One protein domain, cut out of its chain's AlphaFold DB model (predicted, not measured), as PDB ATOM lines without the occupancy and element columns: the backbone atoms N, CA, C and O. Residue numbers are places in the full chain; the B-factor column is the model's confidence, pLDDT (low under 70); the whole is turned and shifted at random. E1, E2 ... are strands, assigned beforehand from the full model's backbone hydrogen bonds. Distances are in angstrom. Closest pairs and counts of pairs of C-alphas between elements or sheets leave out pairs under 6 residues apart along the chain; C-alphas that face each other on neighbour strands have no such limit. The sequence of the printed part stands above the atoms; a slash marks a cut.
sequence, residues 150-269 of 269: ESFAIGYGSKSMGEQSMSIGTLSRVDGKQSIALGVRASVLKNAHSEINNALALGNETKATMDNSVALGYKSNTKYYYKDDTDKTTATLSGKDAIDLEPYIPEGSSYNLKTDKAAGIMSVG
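AT A GLANCE: This is residues 150 to 269 of the 269 residues of the protein "Autotransporter adhesin" of Actinobacillus seminis (UniProt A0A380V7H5). With little regular structure, the chain winds in stacked turns, a solenoid, laying short strands E1 to E5 side by side in one sheet. A long loop, residues 217 to 265, then makes a loose far end, where residues 250 to 255 stick out, and returns to add E6. The printed part has 120 residues, 18 of them in six named strands, ordered E1 E2 E3 E4 E5 E6 and parallel; the class is all strand. The whole is compact, radius of gyration of the C-alphas 15.2 A, spanning 47 by 28 by 25 A.

HOW THE PARTS SIT: Look at edge strand E1, residues 152 to 154, parallel to E2, residues 166 to 168: N 154 and O 167, 2.8 A apart, are within hydrogen-bond range. E3, 180 to 182, E4, 200 to 202, and E5, 214 to 216, are inner strands. At edge strand E6, 266 to 268, find N 216 and O 267, 2.8 A apart.

IN THESE COORDINATES: Find C-alpha 152 at (-13.596, 51.440, -21.010); E1 runs 6.5 A. E6 ends at C-alpha 268, (-1.145, 43.696, -1.381).

THE WHOLE: The printed part has no cut; its five links are long. pLDDT is under 70 at residues 191 to 194, 224 to 264 and 269.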
ATOM      1  N   GLU A 150     -14.159  46.995 -26.923       97.94
ATOM      2  CA  GLU A 150     -14.698  46.760 -25.579       97.94
ATOM      3  C   GLU A 150     -13.831  47.380 -24.469       97.94
ATOM      4  O   GLU A 150     -13.814  46.901 -23.338       97.94
ATOM      5  N   SER A 151     -13.085  48.442 -24.788       98.38
ATOM      6  CA  SER A 151     -12.261  49.166 -23.822       98.38
ATOM      7  C   SER A 151     -13.046  50.299 -23.144       98.38
ATOM      8  O   SER A 151     -13.820  51.014 -23.778       98.38
ATOM      9  N   PHE A 152     -12.847  50.488 -21.838       98.62
ATOM     10  CA  PHE A 152     -13.596  51.440 -21.010       98.62
ATOM     11  C   PHE A 152     -12.642  52.385 -20.283       98.62
ATOM     12  O   PHE A 152     -11.992  51.973 -19.330       98.62
ATOM     13  N   ALA A 153     -12.532  53.642 -20.700       98.44
ATOM     14  CA  ALA A 153     -11.726  54.682 -20.064       98.44
ATOM     15  C   ALA A 153     -12.634  55.740 -19.419       98.44
ATOM     16  O   ALA A 153     -13.361  56.450 -20.115       98.44
ATOM     17  N   ILE A 154     -12.611  55.854 -18.089       98.44
ATOM     18  CA  ILE A 154     -13.437  56.804 -17.335       98.44
ATOM     19  C   ILE A 154     -12.555  57.648 -16.410       98.44
ATOM     20  O   ILE A 154     -11.939  57.149 -15.473       98.44
ATOM     21  N   GLY A 155     -12.540  58.959 -16.628       95.44
ATOM     22  CA  GLY A 155     -11.774  59.934 -15.857       95.44
ATOM     23  C   GLY A 155     -10.888  60.814 -16.734       95.44
ATOM     24  O   GLY A 155     -10.618  60.503 -17.895       95.44
ATOM     25  N   TYR A 156     -10.422  61.929 -16.166       88.94
ATOM     26  CA  TYR A 156      -9.524  62.862 -16.853       88.94
ATOM     27  C   TYR A 156      -8.242  62.153 -17.306       88.94
ATOM     28  O   TYR A 156      -7.527  61.599 -16.468       88.94
ATOM     29  N   GLY A 157      -7.959  62.173 -18.610       85.62
ATOM     30  CA  GLY A 157      -6.766  61.561 -19.203       85.62
ATOM     31  C   GLY A 157      -6.626  60.055 -18.952       85.62
ATOM     32  O   GLY A 157      -5.510  59.544 -19.015       85.62
ATOM     33  N   SER A 158      -7.718  59.359 -18.613       94.69
ATOM     34  CA  SER A 158      -7.727  57.898 -18.474       94.69
ATOM     35  C   SER A 158      -7.478  57.225 -19.828       94.69
ATOM     36  O   SER A 158      -7.925  57.731 -20.860       94.69
ATOM     37  N   LYS A 159      -6.748  56.105 -19.843       95.00
ATOM     38  CA  LYS A 159      -6.356  55.409 -21.078       95.00
ATOM     39  C   LYS A 159      -6.601  53.905 -20.977       95.00
ATOM     40  O   LYS A 159      -5.873  53.215 -20.273       95.00
ATOM     41  N   SER A 160      -7.560  53.395 -21.735       97.50
ATOM     42  CA  SER A 160      -7.835  51.960 -21.875       97.50
ATOM     43  C   SER A 160      -7.372  51.508 -23.244       97.50
ATOM     44  O   SER A 160      -8.042  51.704 -24.256       97.50
ATOM     45  N   MET A 161      -6.154  50.990 -23.273       94.19
ATOM     46  CA  MET A 161      -5.438  50.683 -24.495       94.19
ATOM     47  C   MET A 161      -5.653  49.237 -24.922       94.19
ATOM     48  O   MET A 161      -5.617  48.987 -26.115       94.19
ATOM     49  N   GLY A 162      -5.838  48.293 -24.000       95.31
ATOM     50  CA  GLY A 162      -6.043  46.882 -24.337       95.31
ATOM     51  C   GLY A 162      -7.478  46.550 -24.755       95.31
ATOM     52  O   GLY A 162      -8.436  47.202 -24.338       95.31
ATOM     53  N   GLU A 163      -7.640  45.500 -25.549       96.69
ATOM     54  CA  GLU A 163      -8.944  44.881 -25.810       96.69
ATOM     55  C   GLU A 163      -9.592  44.420 -24.495       96.69
ATOM     56  O   GLU A 163      -8.904  43.859 -23.638       96.69
ATOM     57  N   GLN A 164     -10.891  44.675 -24.312       98.19
ATOM     58  CA  GLN A 164     -11.620  44.352 -23.073       98.19
ATOM     59  C   GLN A 164     -10.996  44.964 -21.800       98.19
ATOM     60  O   GLN A 164     -11.142  44.427 -20.702       98.19
ATOM     61  N   SER A 165     -10.248  46.065 -21.930       98.44
ATOM     62  CA  SER A 165      -9.608  46.733 -20.792       98.44
ATOM     63  C   SER A 165     -10.509  47.763 -20.116       98.44
ATOM     64  O   SER A 165     -11.362  48.380 -20.749       98.44
ATOM     65  N   MET A 166     -10.288  48.015 -18.825       98.75
ATOM     66  CA  MET A 166     -11.036  49.017 -18.067       98.75
ATOM     67  C   MET A 166     -10.113  49.884 -17.213       98.75
ATOM     68  O   MET A 166      -9.440  49.392 -16.320       98.75
ATOM     69  N   SER A 167     -10.124  51.192 -17.436       98.31
ATOM     70  CA  SER A 167      -9.323  52.188 -16.733       98.31
ATOM     71  C   SER A 167     -10.259  53.228 -16.129       98.31
ATOM     72  O   SER A 167     -10.840  54.040 -16.849       98.31
ATOM     73  N   ILE A 168     -10.426  53.212 -14.808       98.50
ATOM     74  CA  ILE A 168     -11.292  54.150 -14.085       98.50
ATOM     75  C   ILE A 168     -10.453  54.945 -13.090       98.50
ATOM     76  O   ILE A 168      -9.890  54.404 -12.141       98.50
ATOM     77  N   GLY A 169     -10.418  56.260 -13.280       95.81
ATOM     78  CA  GLY A 169      -9.710  57.203 -12.428       95.81
ATOM     79  C   GLY A 169      -8.895  58.206 -13.230       95.81
ATOM     80  O   GLY A 169      -8.490  57.957 -14.367       95.81
ATOM     81  N   THR A 170      -8.636  59.361 -12.622       91.56
ATOM     82  CA  THR A 170      -7.784  60.403 -13.203       91.56
ATOM     83  C   THR A 170      -6.399  59.839 -13.518       91.56
ATOM     84  O   THR A 170      -5.718  59.349 -12.615       91.56
ATOM     85  N   LEU A 171      -5.993  59.933 -14.787       88.50
ATOM     86  CA  LEU A 171      -4.702  59.467 -15.304       88.50
ATOM     87  C   LEU A 171      -4.435  57.972 -15.080       88.50
ATOM     88  O   LEU A 171      -3.283  57.555 -14.977       88.50
ATOM     89  N   SER A 172      -5.493  57.171 -14.965       95.31
ATOM     90  CA  SER A 172      -5.374  55.713 -14.974       95.31
ATOM     91  C   SER A 172      -4.971  55.213 -16.368       95.31
ATOM     92  O   SER A 172      -5.286  55.860 -17.373       95.31
ATOM     93  N   ARG A 173      -4.262  54.080 -16.445       94.88
ATOM     94  CA  ARG A 173      -3.826  53.500 -17.725       94.88
ATOM     95  C   ARG A 173      -3.849  51.976 -17.722       94.88
ATOM     96  O   ARG A 173      -3.259  51.363 -16.841       94.88
ATOM     97  N   VAL A 174      -4.422  51.362 -18.752       97.00
ATOM     98  CA  VAL A 174      -4.390  49.910 -18.961       97.00
ATOM     99  C   VAL A 174      -3.896  49.572 -20.357       97.00
ATOM    100  O   VAL A 174      -4.615  49.760 -21.332       97.00
ATOM    101  N   ASP A 175      -2.689  49.019 -20.441       93.00
ATOM    102  CA  ASP A 175      -2.083  48.524 -21.682       93.00
ATOM    103  C   ASP A 175      -2.392  47.053 -21.964       93.00
ATOM    104  O   ASP A 175      -2.239  46.598 -23.098       93.00
ATOM    105  N   GLY A 176      -2.823  46.320 -20.937       93.38
ATOM    106  CA  GLY A 176      -3.108  44.896 -21.029       93.38
ATOM    107  C   GLY A 176      -4.503  44.559 -21.524       93.38
ATOM    108  O   GLY A 176      -5.455  45.293 -21.253       93.38
ATOM    109  N   LYS A 177      -4.643  43.422 -22.213       95.62
ATOM    110  CA  LYS A 177      -5.968  42.906 -22.579       95.62
ATOM    111  C   LYS A 177      -6.682  42.365 -21.346       95.62
ATOM    112  O   LYS A 177      -6.028  41.889 -20.415       95.62
ATOM    113  N   GLN A 178      -8.012  42.436 -21.325       97.31
ATOM    114  CA  GLN A 178      -8.839  41.838 -20.263       97.31
ATOM    115  C   GLN A 178      -8.412  42.282 -18.852       97.31
ATOM    116  O   GLN A 178      -8.519  41.542 -17.878       97.31
ATOM    117  N   SER A 179      -7.838  43.480 -18.758       98.00
ATOM    118  CA  SER A 179      -7.179  43.988 -17.560       98.00
ATOM    119  C   SER A 179      -7.895  45.224 -17.044       98.00
ATOM    120  O   SER A 179      -8.573  45.933 -17.790       98.00
ATOM    121  N   ILE A 180      -7.741  45.499 -15.755       98.56
ATOM    122  CA  ILE A 180      -8.514  46.521 -15.057       98.56
ATOM    123  C   ILE A 180      -7.578  47.373 -14.191       98.56
ATOM    124  O   ILE A 180      -6.809  46.840 -13.401       98.56
ATOM    125  N   ALA A 181      -7.675  48.699 -14.289       98.25
ATOM    126  CA  ALA A 181      -7.068  49.651 -13.363       98.25
ATOM    127  C   ALA A 181      -8.140  50.568 -12.758       98.25
ATOM    128  O   ALA A 181      -8.850  51.268 -13.477       98.25
ATOM    129  N   LEU A 182      -8.238  50.590 -11.429       98.38
ATOM    130  CA  LEU A 182      -9.218  51.355 -10.659       98.38
ATOM    131  C   LEU A 182      -8.488  52.219  -9.624       98.38
ATOM    132  O   LEU A 182      -7.977  51.718  -8.621       98.38
ATOM    133  N   GLY A 183      -8.450  53.529  -9.853       96.38
ATOM    134  CA  GLY A 183      -7.814  54.497  -8.960       96.38
ATOM    135  C   GLY A 183      -7.126  55.637  -9.705       96.38
ATOM    136  O   GLY A 183      -6.830  55.561 -10.898       96.38
ATOM    137  N   VAL A 184      -6.842  56.723  -8.988       93.06
ATOM    138  CA  VAL A 184      -6.045  57.834  -9.523       93.06
ATOM    139  C   VAL A 184      -4.635  57.325  -9.799       93.06
ATOM    140  O   VAL A 184      -3.969  56.840  -8.883       93.06
ATOM    141  N   ARG A 185      -4.177  57.445 -11.050       88.75
ATOM    142  CA  ARG A 185      -2.879  56.926 -11.516       88.75
ATOM    143  C   ARG A 185      -2.691  55.411 -11.323       88.75
ATOM    144  O   ARG A 185      -1.556  54.948 -11.280       88.75
ATOM    145  N   ALA A 186      -3.775  54.645 -11.185       95.31
ATOM    146  CA  ALA A 186      -3.704  53.185 -11.226       95.31
ATOM    147  C   ALA A 186      -3.276  52.737 -12.628       95.31
ATOM    148  O   ALA A 186      -3.743  53.296 -13.626       95.31
ATOM    149  N   SER A 187      -2.385  51.752 -12.717       94.06
ATOM    150  CA  SER A 187      -1.808  51.368 -13.998       94.06
ATOM    151  C   SER A 187      -1.595  49.867 -14.157       94.06
ATOM    152  O   SER A 187      -1.105  49.199 -13.254       94.06
ATOM    153  N   VAL A 188      -1.935  49.355 -15.336       94.19
ATOM    154  CA  VAL A 188      -1.544  48.038 -15.841       94.19
ATOM    155  C   VAL A 188      -0.662  48.306 -17.056       94.19
ATOM    156  O   VAL A 188      -1.165  48.747 -18.089       94.19
ATOM    157  N   LEU A 189       0.652  48.121 -16.934       87.50
ATOM    158  CA  LEU A 189       1.610  48.543 -17.963       87.50
ATOM    159  C   LEU A 189       2.323  47.346 -18.580       87.50
ATOM    160  O   LEU A 189       2.845  46.495 -17.857       87.50
ATOM    161  N   LYS A 190       2.394  47.328 -19.918       76.06
ATOM    162  CA  LYS A 190       3.225  46.366 -20.651       76.06
ATOM    163  C   LYS A 190       4.683  46.539 -20.234       76.06
ATOM    164  O   LYS A 190       5.179  47.658 -20.094       76.06
ATOM    165  N   ASN A 191       5.367  45.421 -20.034       66.25
ATOM    166  CA  ASN A 191       6.809  45.391 -19.847       66.25
ATOM    167  C   ASN A 191       7.470  44.967 -21.174       66.25
ATOM    168  O   ASN A 191       6.816  44.435 -22.065       66.25
ATOM    169  N   ALA A 192       8.767  45.234 -21.339       56.59
ATOM    170  CA  ALA A 192       9.457  45.014 -22.616       56.59
ATOM    171  C   ALA A 192       9.535  43.535 -23.060       56.59
ATOM    172  O   ALA A 192       9.958  43.264 -24.180       56.59
ATOM    173  N   HIS A 193       9.154  42.586 -22.198       52.25
ATOM    174  CA  HIS A 193       9.421  41.158 -22.380       52.25
ATOM    175  C   HIS A 193       8.160  40.280 -22.387       52.25
ATOM    176  O   HIS A 193       8.281  39.066 -22.549       52.25
ATOM    177  N   SER A 194       6.963  40.849 -22.210       60.00
ATOM    178  CA  SER A 194       5.720  40.077 -22.194       60.00
ATOM    179  C   SER A 194       4.499  40.926 -22.522       60.00
ATOM    180  O   SER A 194       4.372  42.076 -22.093       60.00
ATOM    181  N   GLU A 195       3.546  40.305 -23.217       74.25
ATOM    182  CA  GLU A 195       2.157  40.749 -23.152       74.25
ATOM    183  C   GLU A 195       1.683  40.692 -21.691       74.25
ATOM    184  O   GLU A 195       2.115  39.832 -20.917       74.25
ATOM    185  N   ILE A 196       0.821  41.634 -21.318       84.19
ATOM    186  CA  ILE A 196       0.145  41.657 -20.022       84.19
ATOM    187  C   ILE A 196      -1.345  41.498 -20.282       84.19
ATOM    188  O   ILE A 196      -1.940  42.284 -21.013       84.19
ATOM    189  N   ASN A 197      -1.938  40.463 -19.720       90.06
ATOM    190  CA  ASN A 197      -3.353  40.163 -19.812       90.06
ATOM    191  C   ASN A 197      -3.875  39.815 -18.417       90.06
ATOM    192  O   ASN A 197      -3.109  39.481 -17.509       90.06
ATOM    193  N   ASN A 198      -5.193  39.903 -18.242       92.94
ATOM    194  CA  ASN A 198      -5.881  39.472 -17.021       92.94
ATOM    195  C   ASN A 198      -5.307  40.079 -15.725       92.94
ATOM    196  O   ASN A 198      -5.302  39.431 -14.678       92.94
ATOM    197  N   ALA A 199      -4.780  41.304 -15.788       93.56
ATOM    198  CA  ALA A 199      -4.168  41.969 -14.650       93.56
ATOM    199  C   ALA A 199      -5.137  42.964 -13.993       93.56
ATOM    200  O   ALA A 199      -5.901  43.651 -14.672       93.56
ATOM    201  N   LEU A 200      -5.083  43.080 -12.668       96.94
ATOM    202  CA  LEU A 200      -5.890  44.000 -11.870       96.94
ATOM    203  C   LEU A 200      -4.985  44.946 -11.076       96.94
ATOM    204  O   LEU A 200      -4.136  44.505 -10.315       96.94
ATOM    205  N   ALA A 201      -5.206  46.248 -11.198       96.81
ATOM    206  CA  ALA A 201      -4.603  47.282 -10.367       96.81
ATOM    207  C   ALA A 201      -5.718  48.044  -9.634       96.81
ATOM    208  O   ALA A 201      -6.483  48.775 -10.256       96.81
ATOM    209  N   LEU A 202      -5.854  47.861  -8.321       97.44
ATOM    210  CA  LEU A 202      -6.925  48.450  -7.512       97.44
ATOM    211  C   LEU A 202      -6.343  49.280  -6.364       97.44
ATOM    212  O   LEU A 202      -5.827  48.742  -5.388       97.44
ATOM    213  N   GLY A 203      -6.450  50.602  -6.475       93.38
ATOM    214  CA  GLY A 203      -5.902  51.571  -5.527       93.38
ATOM    215  C   GLY A 203      -5.171  52.710  -6.236       93.38
ATOM    216  O   GLY A 203      -4.712  52.570  -7.370       93.38
ATOM    217  N   ASN A 204      -5.047  53.860  -5.572       91.19
ATOM    218  CA  ASN A 204      -4.319  54.995  -6.144       91.19
ATOM    219  C   ASN A 204      -2.831  54.646  -6.321       91.19
ATOM    220  O   ASN A 204      -2.232  54.015  -5.451       91.19
ATOM    221  N   GLU A 205      -2.239  55.078  -7.436       86.12
ATOM    222  CA  GLU A 205      -0.824  54.840  -7.777       86.12
ATOM    223  C   GLU A 205      -0.413  53.355  -7.800       86.12
ATOM    224  O   GLU A 205       0.766  53.033  -7.675       86.12
ATOM    225  N   THR A 206      -1.371  52.440  -7.963       89.75
ATOM    226  CA  THR A 206      -1.082  51.015  -8.157       89.75
ATOM    227  C   THR A 206      -0.419  50.747  -9.498       89.75
ATOM    228  O   THR A 206      -0.671  51.435 -10.494       89.75
ATOM    229  N   LYS A 207       0.414  49.707  -9.541       89.69
ATOM    230  CA  LYS A 207       1.104  49.291 -10.758       89.69
ATOM    231  C   LYS A 207       1.093  47.771 -10.916       89.69
ATOM    232  O   LYS A 207       1.891  47.073 -10.304       89.69
ATOM    233  N   ALA A 208       0.221  47.252 -11.771       90.50
ATOM    234  CA  ALA A 208       0.315  45.875 -12.228       90.50
ATOM    235  C   ALA A 208       1.237  45.797 -13.461       90.50
ATOM    236  O   ALA A 208       1.039  46.512 -14.442       90.50
ATOM    237  N   THR A 209       2.284  44.973 -13.405       85.19
ATOM    238  CA  THR A 209       3.290  44.832 -14.486       85.19
ATOM    239  C   THR A 209       3.528  43.402 -14.952       85.19
ATOM    240  O   THR A 209       4.448  43.165 -15.735       85.19
ATOM    241  N   MET A 210       2.723  42.451 -14.480       80.38
ATOM    242  CA  MET A 210       2.849  41.034 -14.822       80.38
ATOM    243  C   MET A 210       1.522  40.478 -15.343       80.38
ATOM    244  O   MET A 210       0.452  40.953 -14.958       80.38
ATOM    245  N   ASP A 211       1.599  39.475 -16.213       83.38
ATOM    246  CA  ASP A 211       0.433  38.731 -16.697       83.38
ATOM    247  C   ASP A 211      -0.294  38.049 -15.524       83.38
ATOM    248  O   ASP A 211       0.346  37.626 -14.558       83.38
ATOM    249  N   ASN A 212      -1.626  37.977 -15.579       86.12
ATOM    250  CA  ASN A 212      -2.478  37.343 -14.561       86.12
ATOM    251  C   ASN A 212      -2.266  37.879 -13.124       86.12
ATOM    252  O   ASN A 212      -2.475  37.157 -12.149       86.12
ATOM    253  N   SER A 213      -1.807  39.126 -12.960       87.50
ATOM    254  CA  SER A 213      -1.402  39.665 -11.653       87.50
ATOM    255  C   SER A 213      -2.400  40.638 -11.026       87.50
ATOM    256  O   SER A 213      -3.175  41.292 -11.715       87.50
ATOM    257  N   VAL A 214      -2.373  40.770  -9.700       92.69
ATOM    258  CA  VAL A 214      -3.245  41.653  -8.919       92.69
ATOM    259  C   VAL A 214      -2.402  42.563  -8.024       92.69
ATOM    260  O   VAL A 214      -1.791  42.094  -7.071       92.69
ATOM    261  N   ALA A 215      -2.381  43.867  -8.295       90.56
ATOM    262  CA  ALA A 215      -1.888  44.905  -7.392       90.56
ATOM    263  C   ALA A 215      -3.074  45.509  -6.624       90.56
ATOM    264  O   ALA A 215      -3.941  46.137  -7.227       90.56
ATOM    265  N   LEU A 216      -3.110  45.353  -5.303       92.44
ATOM    266  CA  LEU A 216      -4.213  45.799  -4.450       92.44
ATOM    267  C   LEU A 216      -3.694  46.702  -3.326       92.44
ATOM    268  O   LEU A 216      -2.885  46.258  -2.519       92.44
ATOM    269  N   GLY A 217      -4.150  47.952  -3.261       85.38
ATOM    270  CA  GLY A 217      -3.760  48.915  -2.221       85.38
ATOM    271  C   GLY A 217      -2.901  50.072  -2.733       85.38
ATOM    272  O   GLY A 217      -2.313  50.008  -3.808       85.38
ATOM    273  N   TYR A 218      -2.865  51.182  -1.995       89.69
ATOM    274  CA  TYR A 218      -2.141  52.388  -2.418       89.69
ATOM    275  C   TYR A 218      -0.661  52.076  -2.681       89.69
ATOM    276  O   TYR A 218       0.038  51.604  -1.791       89.69
ATOM    277  N   LYS A 219      -0.179  52.371  -3.898       84.31
ATOM    278  CA  LYS A 219       1.195  52.086  -4.362       84.31
ATOM    279  C   LYS A 219       1.602  50.610  -4.439       84.31
ATOM    280  O   LYS A 219       2.781  50.331  -4.667       84.31
ATOM    281  N   SER A 220       0.663  49.672  -4.327       86.12
ATOM    282  CA  SER A 220       0.956  48.259  -4.574       86.12
ATOM    283  C   SER A 220       1.486  48.056  -5.988       86.12
ATOM    284  O   SER A 220       1.017  48.684  -6.942       86.12
ATOM    285  N   ASN A 221       2.483  47.185  -6.125       84.44
ATOM    286  CA  ASN A 221       3.191  46.986  -7.378       84.44
ATOM    287  C   ASN A 221       3.460  45.499  -7.594       84.44
ATOM    288  O   ASN A 221       4.236  44.899  -6.854       84.44
ATOM    289  N   THR A 222       2.866  44.905  -8.629       80.62
ATOM    290  CA  THR A 222       3.209  43.534  -9.021       80.62
ATOM    291  C   THR A 222       4.508  43.590  -9.827       80.62
ATOM    292  O   THR A 222       4.514  43.563 -11.062       80.62
ATOM    293  N   LYS A 223       5.620  43.701  -9.113       71.62
ATOM    294  CA  LYS A 223       6.983  43.623  -9.634       71.62
ATOM    295  C   LYS A 223       7.800  42.896  -8.576       71.62
ATOM    296  O   LYS A 223       7.838  43.374  -7.448       71.62
ATOM    297  N   TYR A 224       8.439  41.778  -8.911       60.62
ATOM    298  CA  TYR A 224       9.231  41.035  -7.926       60.62
ATOM    299  C   TYR A 224      10.668  40.828  -8.364       60.62
ATOM    300  O   TYR A 224      10.934  40.420  -9.489       60.62
ATOM    301  N   TYR A 225      11.550  41.042  -7.393       51.34
ATOM    302  CA  TYR A 225      12.801  40.321  -7.239       51.34
ATOM    303  C   TYR A 225      12.801  39.694  -5.829       51.34
ATOM    304  O   TYR A 225      12.117  40.218  -4.952       51.34
ATOM    305  N   TYR A 226      13.514  38.596  -5.579       51.97
ATOM    306  CA  TYR A 226      13.787  38.095  -4.215       51.97
ATOM    307  C   TYR A 226      15.235  38.379  -3.822       51.97
ATOM    308  O   TYR A 226      16.098  38.478  -4.694       51.97
ATOM    309  N   LYS A 227      15.513  38.514  -2.516       47.19
ATOM    310  CA  LYS A 227      16.860  38.843  -2.011       47.19
ATOM    311  C   LYS A 227      17.922  37.865  -2.528       47.19
ATOM    312  O   LYS A 227      19.004  38.307  -2.906       47.19
ATOM    313  N   ASP A 228      17.572  36.581  -2.576       59.84
ATOM    314  CA  ASP A 228      18.297  35.463  -3.188       59.84
ATOM    315  C   ASP A 228      17.398  34.200  -3.215       59.84
ATOM    316  O   ASP A 228      16.264  34.232  -2.736       59.84
ATOM    317  N   ASP A 229      17.894  33.081  -3.767       56.12
ATOM    318  CA  ASP A 229      17.169  31.792  -3.846       56.12
ATOM    319  C   ASP A 229      16.844  31.182  -2.464       56.12
ATOM    320  O   ASP A 229      16.036  30.254  -2.370       56.12
ATOM    321  N   THR A 230      17.476  31.677  -1.394       57.16
ATOM    322  CA  THR A 230      17.325  31.148  -0.032       57.16
ATOM    323  C   THR A 230      16.263  31.872   0.790       57.16
ATOM    324  O   THR A 230      15.661  31.253   1.665       57.16
ATOM    325  N   ASP A 231      15.966  33.136   0.482       56.91
ATOM    326  CA  ASP A 231      14.895  33.908   1.114       56.91
ATOM    327  C   ASP A 231      13.744  34.175   0.130       56.91
ATOM    328  O   ASP A 231      13.538  35.286  -0.365       56.91
ATOM    329  N   LYS A 232      12.945  33.126  -0.105       57.62
ATOM    330  CA  LYS A 232      11.696  33.175  -0.892       57.62
ATOM    331  C   LYS A 232      10.558  33.936  -0.191       57.62
ATOM    332  O   LYS A 232       9.445  33.993  -0.712       57.62
ATOM    333  N   THR A 233      10.799  34.476   1.006       49.62
ATOM    334  CA  THR A 233       9.794  35.191   1.809       49.62
ATOM    335  C   THR A 233       9.969  36.704   1.773       49.62
ATOM    336  O   THR A 233       9.006  37.430   2.020       49.62
ATOM    337  N   THR A 234      11.154  37.190   1.396       45.31
ATOM    338  CA  THR A 234      11.466  38.620   1.351       45.31
ATOM    339  C   THR A 234      11.646  39.103  -0.088       45.31
ATOM    340  O   THR A 234      12.691  38.909  -0.713       45.31
ATOM    341  N   ALA A 235      10.624  39.787  -0.607       48.91
ATOM    342  CA  ALA A 235      10.702  40.498  -1.880       48.91
ATOM    343  C   ALA A 235      11.677  41.692  -1.797       48.91
ATOM    344  O   ALA A 235      11.722  42.421  -0.806       48.91
ATOM    345  N   THR A 236      12.443  41.918  -2.857       47.25
ATOM    346  CA  THR A 236      13.444  42.977  -3.016       47.25
ATOM    347  C   THR A 236      13.283  43.699  -4.360       47.25
ATOM    348  O   THR A 236      12.491  43.321  -5.222       47.25
ATOM    349  N   LEU A 237      14.055  44.775  -4.552       44.97
ATOM    350  CA  LEU A 237      14.156  45.529  -5.811       44.97
ATOM    351  C   LEU A 237      15.270  45.005  -6.752       44.97
ATOM    352  O   LEU A 237      15.527  45.632  -7.780       44.97
ATOM    353  N   SER A 238      15.933  43.890  -6.405       49.19
ATOM    354  CA  SER A 238      17.043  43.260  -7.148       49.19
ATOM    355  C   SER A 238      17.140  41.751  -6.857       49.19
ATOM    356  O   SER A 238      17.102  41.395  -5.681       49.19
ATOM    357  N   GLY A 239      17.303  40.878  -7.863       60.34
ATOM    358  CA  GLY A 239      17.294  39.411  -7.672       60.34
ATOM    359  C   GLY A 239      16.847  38.612  -8.906       60.34
ATOM    360  O   GLY A 239      16.803  39.175  -9.997       60.34
ATOM    361  N   LYS A 240      16.528  37.316  -8.743       57.34
ATOM    362  CA  LYS A 240      15.924  36.465  -9.796       57.34
ATOM    363  C   LYS A 240      14.402  36.643  -9.868       57.34
ATOM    364  O   LYS A 240      13.778  36.995  -8.862       57.34
ATOM    365  N   ASP A 241      13.826  36.376 -11.040       57.44
ATOM    366  CA  ASP A 241      12.386  36.480 -11.280       57.44
ATOM    367  C   ASP A 241      11.616  35.436 -10.454       57.44
ATOM    368  O   ASP A 241      11.950  34.252 -10.436       57.44
ATOM    369  N   ALA A 242      10.544  35.869  -9.786       56.62
ATOM    370  CA  ALA A 242       9.708  35.015  -8.932       56.62
ATOM    371  C   ALA A 242       9.098  33.811  -9.668       56.62
ATOM    372  O   ALA A 242       8.799  32.788  -9.057       56.62
ATOM    373  N   ILE A 243       8.910  33.946 -10.979       56.84
ATOM    374  CA  ILE A 243       8.328  32.914 -11.831       56.84
ATOM    375  C   ILE A 243       9.248  31.706 -12.036       56.84
ATOM    376  O   ILE A 243       8.763  30.612 -12.308       56.84
ATOM    377  N   ASP A 244      10.556  31.894 -11.862       58.78
ATOM    378  CA  ASP A 244      11.559  30.839 -12.017       58.78
ATOM    379  C   ASP A 244      11.795  30.065 -10.705       58.78
ATOM    380  O   ASP A 244      12.628  29.157 -10.653       58.78
ATOM    381  N   LEU A 245      11.082  30.415  -9.628       58.28
ATOM    382  CA  LEU A 245      11.188  29.762  -8.325       58.28
ATOM    383  C   LEU A 245      10.086  28.721  -8.131       58.28
ATOM    384  O   LEU A 245       8.922  28.945  -8.465       58.28
ATOM    385  N   GLU A 246      10.440  27.600  -7.498       58.91
ATOM    386  CA  GLU A 246       9.447  26.622  -7.047       58.91
ATOM    387  C   GLU A 246       8.487  27.254  -6.019       58.91
ATOM    388  O   GLU A 246       8.974  27.925  -5.089       58.91
ATOM    389  N   PRO A 247       7.163  27.017  -6.140       58.88
ATOM    390  CA  PRO A 247       6.162  27.572  -5.241       58.88
ATOM    391  C   PRO A 247       6.390  27.097  -3.812       58.88
ATOM    392  O   PRO A 247       6.784  25.957  -3.567       58.88
ATOM    393  N   TYR A 248       6.069  27.954  -2.847       61.53
ATOM    394  CA  TYR A 248       5.972  27.518  -1.462       61.53
ATOM    395  C   TYR A 248       4.740  26.616  -1.289       61.53
ATOM    396  O   TYR A 248       3.610  27.055  -1.502       61.53
ATOM    397  N   ILE A 249       4.961  25.361  -0.895       58.25
ATOM    398  CA  ILE A 249       3.909  24.389  -0.580       58.25
ATOM    399  C   ILE A 249       3.886  24.209   0.946       58.25
ATOM    400  O   ILE A 249       4.857  23.686   1.495       58.25
ATOM    401  N   PRO A 250       2.818  24.628   1.652       49.06
ATOM    402  CA  PRO A 250       2.699  24.408   3.090       49.06
ATOM    403  C   PRO A 250       2.733  22.916   3.428       49.06
ATOM    404  O   PRO A 250       2.095  22.103   2.749       49.06
ATOM    405  N   GLU A 251       3.436  22.569   4.503       44.56
ATOM    406  CA  GLU A 251       3.535  21.196   4.996       44.56
ATOM    407  C   GLU A 251       2.133  20.604   5.253       44.56
ATOM    408  O   GLU A 251       1.288  21.231   5.894       44.56
ATOM    409  N   GLY A 252       1.857  19.419   4.694       53.19
ATOM    410  CA  GLY A 252       0.542  18.763   4.759       53.19
ATOM    411  C   GLY A 252      -0.417  19.064   3.598       53.19
ATOM    412  O   GLY A 252      -1.526  18.531   3.574       53.19
ATOM    413  N   SER A 253      -0.013  19.868   2.611       55.41
ATOM    414  CA  SER A 253      -0.819  20.109   1.407       55.41
ATOM    415  C   SER A 253      -0.812  18.897   0.465       55.41
ATOM    416  O   SER A 253       0.245  18.378   0.119       55.41
ATOM    417  N   SER A 254      -1.988  18.477  -0.013       47.91
ATOM    418  CA  SER A 254      -2.140  17.435  -1.048       47.91
ATOM    419  C   SER A 254      -2.072  17.979  -2.484       47.91
ATOM    420  O   SER A 254      -2.229  17.223  -3.444       47.91
ATOM    421  N   TYR A 255      -1.859  19.288  -2.645       50.91
ATOM    422  CA  TYR A 255      -1.827  19.970  -3.936       50.91
ATOM    423  C   TYR A 255      -0.410  20.011  -4.518       50.91
ATOM    424  O   TYR A 255       0.517  20.504  -3.882       50.91
ATOM    425  N   ASN A 256      -0.265  19.575  -5.773       55.56
ATOM    426  CA  ASN A 256       0.926  19.844  -6.580       55.56
ATOM    427  C   ASN A 256       0.794  21.233  -7.219       55.56
ATOM    428  O   ASN A 256       0.125  21.384  -8.242       55.56
ATOM    429  N   LEU A 257       1.419  22.244  -6.615       55.66
ATOM    430  CA  LEU A 257       1.545  23.576  -7.207       55.66
ATOM    431  C   LEU A 257       2.707  23.575  -8.206       55.66
ATOM    432  O   LEU A 257       3.830  23.221  -7.858       55.66
ATOM    433  N   LYS A 258       2.441  23.988  -9.446       55.62
ATOM    434  CA  LYS A 258       3.474  24.351 -10.422       55.62
ATOM    435  C   LYS A 258       3.405  25.861 -10.625       55.62
ATOM    436  O   LYS A 258       2.322  26.379 -10.878       55.62
ATOM    437  N   THR A 259       4.531  26.552 -10.489       53.34
ATOM    438  CA  THR A 259       4.674  27.935 -10.951       53.34
ATOM    439  C   THR A 259       5.024  27.888 -12.428       53.34
ATOM    440  O   THR A 259       6.035  27.323 -12.835       53.34
ATOM    441  N   ASP A 260       4.139  28.421 -13.255       57.53
ATOM    442  CA  ASP A 260       4.426  28.728 -14.647       57.53
ATOM    443  C   ASP A 260       3.891  30.133 -14.961       57.53
ATOM    444  O   ASP A 260       3.394  30.833 -14.077       57.53
ATOM    445  N   LYS A 261       3.987  30.570 -16.219       53.66
ATOM    446  CA  LYS A 261       3.473  31.882 -16.660       53.66
ATOM    447  C   LYS A 261       1.962  32.062 -16.479       53.66
ATOM    448  O   LYS A 261       1.498  33.195 -16.533       53.66
ATOM    449  N   ALA A 262       1.207  30.990 -16.235       56.59
ATOM    450  CA  ALA A 262      -0.212  31.056 -15.912       56.59
ATOM    451  C   ALA A 262      -0.481  31.238 -14.405       56.59
ATOM    452  O   ALA A 262      -1.607  31.571 -14.028       56.59
ATOM    453  N   ALA A 263       0.516  31.056 -13.530       62.81
ATOM    454  CA  ALA A 263       0.368  31.308 -12.101       62.81
ATOM    455  C   ALA A 263       0.289  32.822 -11.835       62.81
ATOM    456  O   ALA A 263       1.277  33.550 -11.938       62.81
ATOM    457  N   GLY A 264      -0.910  33.301 -11.500       64.94
ATOM    458  CA  GLY A 264      -1.142  34.703 -11.172       64.94
ATOM    459  C   GLY A 264      -0.441  35.138  -9.884       64.94
ATOM    460  O   GLY A 264      -0.317  34.365  -8.933       64.94
ATOM    461  N   ILE A 265       0.007  36.394  -9.836       72.88
ATOM    462  CA  ILE A 265       0.745  36.952  -8.692       72.88
ATOM    463  C   ILE A 265      -0.072  38.053  -8.024       72.88
ATOM    464  O   ILE A 265      -0.570  38.942  -8.706       72.88
ATOM    465  N   MET A 266      -0.154  38.057  -6.691       81.12
ATOM    466  CA  MET A 266      -0.851  39.096  -5.928       81.12
ATOM    467  C   MET A 266       0.124  39.919  -5.072       81.12
ATOM    468  O   MET A 266       0.825  39.373  -4.227       81.12
ATOM    469  N   SER A 267       0.126  41.240  -5.262       77.31
ATOM    470  CA  SER A 267       0.760  42.236  -4.391       77.31
ATOM    471  C   SER A 267      -0.327  42.964  -3.605       77.31
ATOM    472  O   SER A 267      -1.215  43.567  -4.206       77.31
ATOM    473  N   VAL A 268      -0.220  42.980  -2.277       78.88
ATOM    474  CA  VAL A 268      -1.145  43.696  -1.381       78.88
ATOM    475  C   VAL A 268      -0.363  44.715  -0.548       78.88
ATOM    476  O   VAL A 268       0.754  44.411  -0.132       78.88
ATOM    477  N   GLY A 269      -0.925  45.905  -0.326       64.62
ATOM    478  CA  GLY A 269      -0.290  47.021   0.387       64.62
ATOM    479  C   GLY A 269      -1.281  47.946   1.074       64.62
ATOM    480  O   GLY A 269      -2.497  47.841   0.786       64.62
TER     481      GLY A 269